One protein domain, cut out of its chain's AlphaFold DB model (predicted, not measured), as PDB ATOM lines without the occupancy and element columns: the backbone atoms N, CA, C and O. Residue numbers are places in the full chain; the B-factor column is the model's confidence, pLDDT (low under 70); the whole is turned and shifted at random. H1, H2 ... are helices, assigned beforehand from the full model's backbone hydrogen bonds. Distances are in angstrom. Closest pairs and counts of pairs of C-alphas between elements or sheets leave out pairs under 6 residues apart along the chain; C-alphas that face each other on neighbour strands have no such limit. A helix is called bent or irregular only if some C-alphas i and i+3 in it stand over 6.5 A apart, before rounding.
ATOM      1  N   LEU A  87      66.114 -25.995 200.744       57.50
ATOM      2  CA  LEU A  87      65.103 -25.003 200.375       57.50
ATOM      3  C   LEU A  87      64.067 -24.725 201.481       57.50
ATOM      4  O   LEU A  87      63.923 -23.558 201.846       57.50
ATOM      5  N   PRO A  88      63.383 -25.722 202.078       62.12
ATOM      6  CA  PRO A  88      62.419 -25.482 203.149       62.12
ATOM      7  C   PRO A  88      63.021 -24.800 204.379       62.12
ATOM      8  O   PRO A  88      62.334 -24.000 205.008       62.12
ATOM      9  N   TYR A  89      64.287 -25.052 204.733       63.28
ATOM     10  CA  TYR A  89      64.864 -24.456 205.943       63.28
ATOM     11  C   TYR A  89      65.250 -22.988 205.739       63.28
ATOM     12  O   TYR A  89      64.914 -22.135 206.566       63.28
ATOM     13  N   ALA A  90      65.895 -22.676 204.611       67.38
ATOM     14  CA  ALA A  90      66.203 -21.298 204.242       67.38
ATOM     15  C   ALA A  90      64.916 -20.478 204.054       67.38
ATOM     16  O   ALA A  90      64.791 -19.384 204.603       67.38
ATOM     17  N   PHE A  91      63.917 -21.049 203.372       78.19
ATOM     18  CA  PHE A  91      62.626 -20.401 203.159       78.19
ATOM     19  C   PHE A  91      61.879 -20.161 204.476       78.19
ATOM     20  O   PHE A  91      61.374 -19.065 204.707       78.19
ATOM     21  N   ARG A  92      61.871 -21.142 205.390       77.62
ATOM     22  CA  ARG A  92      61.219 -21.016 206.702       77.62
ATOM     23  C   ARG A  92      61.826 -19.897 207.541       77.62
ATOM     24  O   ARG A  92      61.083 -19.155 208.179       77.62
ATOM     25  N   ARG A  93      63.155 -19.749 207.539       77.69
ATOM     26  CA  ARG A  93      63.830 -18.690 208.302       77.69
ATOM     27  C   ARG A  93      63.505 -17.304 207.749       77.69
ATOM     28  O   ARG A  93      63.153 -16.419 208.524       77.69
ATOM     29  N   THR A  94      63.572 -17.134 206.430       80.88
ATOM     30  CA  THR A  94      63.232 -15.865 205.769       80.88
ATOM     31  C   THR A  94      61.764 -15.512 205.989       80.88
ATOM     32  O   THR A  94      61.451 -14.389 206.371       80.88
ATOM     33  N   PHE A  95      60.862 -16.485 205.843       86.44
ATOM     34  CA  PHE A  95      59.431 -16.290 206.057       86.44
ATOM     35  C   PHE A  95      59.100 -15.882 207.499       86.44
ATOM     36  O   PHE A  95      58.347 -14.935 207.707       86.44
ATOM     37  N   LEU A  96      59.697 -16.542 208.501       87.00
ATOM     38  CA  LEU A  96      59.510 -16.176 209.910       87.00
ATOM     39  C   LEU A  96      59.979 -14.746 210.198       87.00
ATOM     40  O   LEU A  96      59.318 -14.026 210.941       87.00
ATOM     41  N   TRP A  97      61.085 -14.317 209.588       85.12
ATOM     42  CA  TRP A  97      61.604 -12.964 209.772       85.12
ATOM     43  C   TRP A  97      60.653 -11.905 209.200       85.12
ATOM     44  O   TRP A  97      60.320 -10.933 209.877       85.12
ATOM     45  N   TRP A  98      60.130 -12.141 207.992       86.62
ATOM     46  CA  TRP A  98      59.105 -11.290 207.384       86.62
ATOM     47  C   TRP A  98      57.803 -11.271 208.188       86.62
ATOM     48  O   TRP A  98      57.222 -10.205 208.371       86.62
ATOM     49  N   ALA A  99      57.361 -12.415 208.714       89.69
ATOM     50  CA  ALA A  99      56.154 -12.492 209.533       89.69
ATOM     51  C   ALA A  99      56.267 -11.643 210.809       89.69
ATOM     52  O   ALA A  99      55.335 -10.916 211.149       89.69
ATOM     53  N   VAL A 100      57.421 -11.686 211.486       89.25
ATOM     54  CA  VAL A 100      57.692 -10.853 212.669       89.25
ATOM     55  C   VAL A 100      57.711  -9.369 212.303       89.25
ATOM     56  O   VAL A 100      57.087  -8.566 212.996       89.25
ATOM     57  N   LEU A 101      58.367  -9.004 211.197       85.31
ATOM     58  CA  LEU A 101      58.370  -7.628 210.702       85.31
ATOM     59  C   LEU A 101      56.954  -7.116 210.438       85.31
ATOM     60  O   LEU A 101      56.599  -6.037 210.898       85.31
ATOM     61  N   VAL A 102      56.133  -7.888 209.724       90.19
ATOM     62  CA  VAL A 102      54.758  -7.494 209.399       90.19
ATOM     63  C   VAL A 102      53.929  -7.346 210.675       90.19
ATOM     64  O   VAL A 102      53.247  -6.338 210.833       90.19
ATOM     65  N   LEU A 103      54.025  -8.292 211.613       92.31
ATOM     66  CA  LEU A 103      53.266  -8.244 212.865       92.31
ATOM     67  C   LEU A 103      53.652  -7.066 213.768       92.31
ATOM     68  O   LEU A 103      52.781  -6.533 214.449       92.31
ATOM     69  N   LEU A 104      54.920  -6.648 213.780       90.19
ATOM     70  CA  LEU A 104      55.379  -5.537 214.621       90.19
ATOM     71  C   LEU A 104      55.244  -4.171 213.941       90.19
ATOM     72  O   LEU A 104      54.860  -3.198 214.586       90.19
ATOM     73  N   VAL A 105      55.550  -4.080 212.646       87.81
ATOM     74  CA  VAL A 105      55.612  -2.800 211.923       87.81
ATOM     75  C   VAL A 105      54.242  -2.382 211.392       87.81
ATOM     76  O   VAL A 105      53.920  -1.195 211.427       87.81
ATOM     77  N   ALA A 106      53.398  -3.321 210.950       87.81
ATOM     78  CA  ALA A 106      52.091  -2.974 210.387       87.81
ATOM     79  C   ALA A 106      51.170  -2.227 211.374       87.81
ATOM     80  O   ALA A 106      50.587  -1.223 210.958       87.81
ATOM     81  N   PRO A 107      51.056  -2.607 212.666       90.88
ATOM     82  CA  PRO A 107      50.217  -1.879 213.622       90.88
ATOM     83  C   PRO A 107      50.709  -0.452 213.872       90.88
ATOM     84  O   PRO A 107      49.900   0.466 214.003       90.88
ATOM     85  N   ILE A 108      52.031  -0.254 213.904       87.81
ATOM     86  CA  ILE A 108      52.648   1.064 214.094       87.81
ATOM     87  C   ILE A 108      52.343   1.951 212.887       87.81
ATOM     88  O   ILE A 108      51.891   3.080 213.057       87.81
ATOM     89  N   MET A 109      52.514   1.423 211.672       85.19
ATOM     90  CA  MET A 109      52.217   2.149 210.436       85.19
ATOM     91  C   MET A 109      50.728   2.492 210.315       85.19
ATOM     92  O   MET A 109      50.392   3.617 209.954       85.19
ATOM     93  N   LEU A 110      49.829   1.567 210.674       88.62
ATOM     94  CA  LEU A 110      48.381   1.811 210.714       88.62
ATOM     95  C   LEU A 110      48.005   2.887 211.738       88.62
ATOM     96  O   LEU A 110      47.218   3.780 211.430       88.62
ATOM     97  N   SER A 111      48.597   2.834 212.932       89.12
ATOM     98  CA  SER A 111      48.347   3.817 213.992       89.12
ATOM     99  C   SER A 111      48.858   5.205 213.603       89.12
ATOM    100  O   SER A 111      48.161   6.199 213.799       89.12
ATOM    101  N   ALA A 112      50.043   5.279 212.990       84.00
ATOM    102  CA  ALA A 112      50.602   6.521 212.470       84.00
ATOM    103  C   ALA A 112      49.731   7.094 211.344       84.00
ATOM    104  O   ALA A 112      49.366   8.266 211.388       84.00
ATOM    105  N   ALA A 113      49.333   6.266 210.373       82.75
ATOM    106  CA  ALA A 113      48.460   6.685 209.278       82.75
ATOM    107  C   ALA A 113      47.122   7.242 209.791       82.75
ATOM    108  O   ALA A 113      46.668   8.281 209.317       82.75
ATOM    109  N   TRP A 114      46.525   6.598 210.798       86.06
ATOM    110  CA  TRP A 114      45.308   7.084 211.447       86.06
ATOM    111  C   TRP A 114      45.511   8.435 212.148       86.06
ATOM    112  O   TRP A 114      44.690   9.347 212.007       86.06
ATOM    113  N   PHE A 115      46.620   8.600 212.873       85.69
ATOM    114  CA  PHE A 115      46.956   9.862 213.530       85.69
ATOM    115  C   PHE A 115      47.112  11.004 212.516       85.69
ATOM    116  O   PHE A 115      46.504  12.058 212.673       85.69
ATOM    117  N   PHE A 116      47.838  10.779 211.420       81.19
ATOM    118  CA  PHE A 116      47.997  11.787 210.368       81.19
ATOM    119  C   PHE A 116      46.692  12.099 209.630       81.19
ATOM    120  O   PHE A 116      46.439  13.254 209.288       81.19
ATOM    121  N   TYR A 117      45.846  11.089 209.410       81.06
ATOM    122  CA  TYR A 117      44.526  11.285 208.817       81.06
ATOM    123  C   TYR A 117      43.652  12.205 209.678       81.06
ATOM    124  O   TYR A 117      43.019  13.122 209.160       81.06
ATOM    125  N   THR A 118      43.654  11.999 210.996       85.31
ATOM    126  CA  THR A 118      42.859  12.803 211.939       85.31
ATOM    127  C   THR A 118      43.450  14.191 212.203       85.31
ATOM    128  O   THR A 118      42.694  15.138 212.401       85.31
ATOM    129  N   ALA A 119      44.776  14.343 212.152       81.06
ATOM    130  CA  ALA A 119      45.462  15.618 212.369       81.06
ATOM    131  C   ALA A 119      45.381  16.592 211.175       81.06
ATOM    132  O   ALA A 119      45.724  17.764 211.316       81.06
ATOM    133  N   GLY A 120      44.951  16.138 209.991       77.81
ATOM    134  CA  GLY A 120      44.855  16.974 208.786       77.81
ATOM    135  C   GLY A 120      46.206  17.379 208.174       77.81
ATOM    136  O   GLY A 120      46.232  18.091 207.170       77.81
ATOM    137  N   SER A 121      47.334  16.905 208.715       70.56
ATOM    138  CA  SER A 121      48.689  17.215 208.239       70.56
ATOM    139  C   SER A 121      49.193  16.202 207.202       70.56
ATOM    140  O   SER A 121      50.215  15.535 207.362       70.56
ATOM    141  N   MET A 122      48.490  16.099 206.068       70.69
ATOM    142  CA  MET A 122      48.868  15.172 204.984       70.69
ATOM    143  C   MET A 122      50.280  15.414 204.427       70.69
ATOM    144  O   MET A 122      50.936  14.484 203.954       70.69
ATOM    145  N   LEU A 123      50.770  16.652 204.518       75.56
ATOM    146  CA  LEU A 123      52.102  17.027 204.050       75.56
ATOM    147  C   LEU A 123      53.206  16.415 204.932       75.56
ATOM    148  O   LEU A 123      54.173  15.868 204.407       75.56
ATOM    149  N   GLU A 124      53.021  16.392 206.252       74.25
ATOM    150  CA  GLU A 124      53.976  15.798 207.198       74.25
ATOM    151  C   GLU A 124      54.040  14.272 207.060       74.25
ATOM    152  O   GLU A 124      55.129  13.693 207.045       74.25
ATOM    153  N   ALA A 125      52.891  13.622 206.852       73.50
ATOM    154  CA  ALA A 125      52.816  12.178 206.638       73.50
ATOM    155  C   ALA A 125      53.623  11.729 205.407       73.50
ATOM    156  O   ALA A 125      54.349  10.733 205.454       73.50
ATOM    157  N   SER A 126      53.534  12.487 204.307       78.69
ATOM    158  CA  SER A 126      54.266  12.174 203.076       78.69
ATOM    159  C   SER A 126      55.787  12.239 203.257       78.69
ATOM    160  O   SER A 126      56.496  11.371 202.751       78.69
ATOM    161  N   ILE A 127      56.289  13.199 204.045       81.25
ATOM    162  CA  ILE A 127      57.722  13.334 204.337       81.25
ATOM    163  C   ILE A 127      58.216  12.114 205.119       81.25
ATOM    164  O   ILE A 127      59.240  11.533 204.764       81.25
ATOM    165  N   VAL A 128      57.469  11.676 206.138       79.44
ATOM    166  CA  VAL A 128      57.828  10.496 206.943       79.44
ATOM    167  C   VAL A 128      57.889   9.233 206.080       79.44
ATOM    168  O   VAL A 128      58.847   8.465 206.180       79.44
ATOM    169  N   ILE A 129      56.916   9.035 205.185       82.06
ATOM    170  CA  ILE A 129      56.899   7.889 204.265       82.06
ATOM    171  C   ILE A 129      58.112   7.922 203.325       82.06
ATOM    172  O   ILE A 129      58.785   6.905 203.164       82.06
ATOM    173  N   ILE A 130      58.432   9.081 202.738       84.44
ATOM    174  CA  ILE A 130      59.590   9.231 201.844       84.44
ATOM    175  C   ILE A 130      60.894   8.910 202.585       84.44
ATOM    176  O   ILE A 130      61.721   8.162 202.064       84.44
ATOM    177  N   VAL A 131      61.069   9.410 203.813       86.19
ATOM    178  CA  VAL A 131      62.260   9.130 204.632       86.19
ATOM    179  C   VAL A 131      62.387   7.634 204.934       86.19
ATOM    180  O   VAL A 131      63.474   7.077 204.792       86.19
ATOM    181  N   LEU A 132      61.288   6.956 205.279       84.25
ATOM    182  CA  LEU A 132      61.297   5.508 205.523       84.25
ATOM    183  C   LEU A 132      61.659   4.706 204.267       84.25
ATOM    184  O   LEU A 132      62.446   3.762 204.354       84.25
ATOM    185  N   ILE A 133      61.141   5.090 203.095       87.69
ATOM    186  CA  ILE A 133      61.490   4.448 201.819       87.69
ATOM    187  C   ILE A 133      62.985   4.618 201.528       87.69
ATOM    188  O   ILE A 133      63.653   3.638 201.192       87.69
ATOM    189  N   LEU A 134      63.531   5.825 201.705       91.44
ATOM    190  CA  LEU A 134      64.952   6.103 201.476       91.44
ATOM    191  C   LEU A 134      65.860   5.328 202.437       91.44
ATOM    192  O   LEU A 134      66.868   4.774 202.001       91.44
ATOM    193  N   LEU A 135      65.493   5.231 203.719       87.44
ATOM    194  CA  LEU A 135      66.239   4.445 204.707       87.44
ATOM    195  C   LEU A 135      66.220   2.949 204.379       87.44
ATOM    196  O   LEU A 135      67.259   2.294 204.432       87.44
ATOM    197  N   THR A 136      65.057   2.418 203.996       86.00
ATOM    198  CA  THR A 136      64.915   1.001 203.627       86.00
ATOM    199  C   THR A 136      65.726   0.680 202.371       86.00
ATOM    200  O   THR A 136      66.411  -0.341 202.310       86.00
ATOM    201  N   TRP A 137      65.702   1.575 201.377       91.12
ATOM    202  CA  TRP A 137      66.511   1.449 200.168       91.12
ATOM    203  C   TRP A 137      68.012   1.493 200.475       91.12
ATOM    204  O   TRP A 137      68.751   0.621 200.019       91.12
ATOM    205  N   TYR A 138      68.453   2.462 201.285       91.94
ATOM    206  CA  TYR A 138      69.853   2.597 201.688       91.94
ATOM    207  C   TYR A 138      70.353   1.337 202.405       91.94
ATOM    208  O   TYR A 138      71.402   0.806 202.044       91.94
ATOM    209  N   TRP A 139      69.570   0.816 203.355       89.31
ATOM    210  CA  TRP A 139      69.924  -0.388 204.105       89.31
ATOM    211  C   TRP A 139      70.051  -1.621 203.206       89.31
ATOM    212  O   TRP A 139      71.048  -2.333 203.288       89.31
ATOM    213  N   ASN A 140      69.084  -1.848 202.307       81.44
ATOM    214  CA  ASN A 140      69.154  -2.960 201.355       81.44
ATOM    215  C   ASN A 140      70.415  -2.881 200.483       81.44
ATOM    216  O   ASN A 140      71.081  -3.894 200.266       81.44
ATOM    217  N   ASN A 141      70.768  -1.681 200.019       87.56
ATOM    218  CA  ASN A 141      71.930  -1.479 199.159       87.56
ATOM    219  C   ASN A 141      73.261  -1.672 199.913       87.56
ATOM    220  O   ASN A 141      74.211  -2.221 199.359       87.56
ATOM    221  N   GLU A 142      73.324  -1.278 201.189       87.56
ATOM    222  CA  GLU A 142      74.444  -1.591 202.089       87.56
ATOM    223  C   GLU A 142      74.573  -3.105 202.292       87.56
ATOM    224  O   GLU A 142      75.630  -3.667 202.025       87.56
ATOM    225  N   THR A 143      73.494  -3.802 202.666       79.69
ATOM    226  CA  THR A 143      73.547  -5.257 202.902       79.69
ATOM    227  C   THR A 143      73.961  -6.058 201.668       79.69
ATOM    228  O   THR A 143      74.645  -7.066 201.808       79.69
ATOM    229  N   ALA A 144      73.613  -5.588 200.466       73.56
ATOM    230  CA  ALA A 144      74.017  -6.215 199.212       73.56
ATOM    231  C   ALA A 144      75.514  -6.047 198.890       73.56
ATOM    232  O   ALA A 144      76.031  -6.815 198.090       73.56
ATOM    233  N   ARG A 145      76.227  -5.079 199.490       77.62
ATOM    234  CA  ARG A 145      77.691  -4.948 199.323       77.62
ATOM    235  C   ARG A 145      78.492  -5.961 200.131       77.62
ATOM    236  O   ARG A 145      79.648  -6.202 199.801       77.62
ATOM    237  N   TRP A 146      77.922  -6.475 201.215       63.53
ATOM    238  CA  TRP A 146      78.616  -7.361 202.153       63.53
ATOM    239  C   TRP A 146      78.402  -8.852 201.854       63.53
ATOM    240  O   TRP A 146      78.931  -9.694 202.580       63.53
ATOM    241  N   ILE A 147      77.627  -9.170 200.812       61.06
ATOM    242  CA  ILE A 147      77.348 -10.523 200.308       61.06
ATOM    243  C   ILE A 147      78.092 -10.704 198.988       61.06
ATOM    244  O   ILE A 147      78.729 -11.768 198.829       61.06
TER     245      ILE A 147
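AT A GLANCE: This is residues 87 to 147 of the 147 residues of an uncharacterized protein of Candidatus Micrarchaeota archaeon (UniProt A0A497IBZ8). Two long helices, H1 then H2, form a helical hairpin that opens as a narrow V: they meet beside the turn and spread toward their free ends. The printed part has 61 residues, is all helix with no named strand, and is flat, spanning 47 by 25 by 11 A. It is only just loose, close to extended, with a radius of gyration of the C-alphas of 15.5 A.

IN THESE COORDINATES: H1, residues 87 to 119, begins at C-alpha 87 (65.103, -25.003, 200.375) and is 46.7 A long. It has a kink of 28 degrees near residue 106; it is neither bent nor irregular, but only just: C-alphas 104 and 107 are 6.4 A apart. H2, residues 122 to 145, is 35.6 A long and ends at C-alpha 145 (77.691, -4.948, 199.323).

HOW THE PARTS SIT: H1 touches H2 with residues 113 to 116 alone, and H2 touches H1 with residues 122 to 125 alone; their closest C-alphas, of Phe 116 and Ala 125, are 6.1 A apart. They run opposite ways at a shallow tilt of 20 degrees. Every O i to N i+4 pair is within hydrogen-bond range in H2, and 27 of 29 in H1.

THE WHOLE: The C-alphas of Leu 87 and Gly 120, the two farthest apart, are 47.4 A apart. Residues 87 to 108 and 130 to 147 stand free. The link is tight, and the printed part has no cut. Mean pLDDT of the printed part is 81.8; residues 87 to 90 and 146 to 147 are under 70.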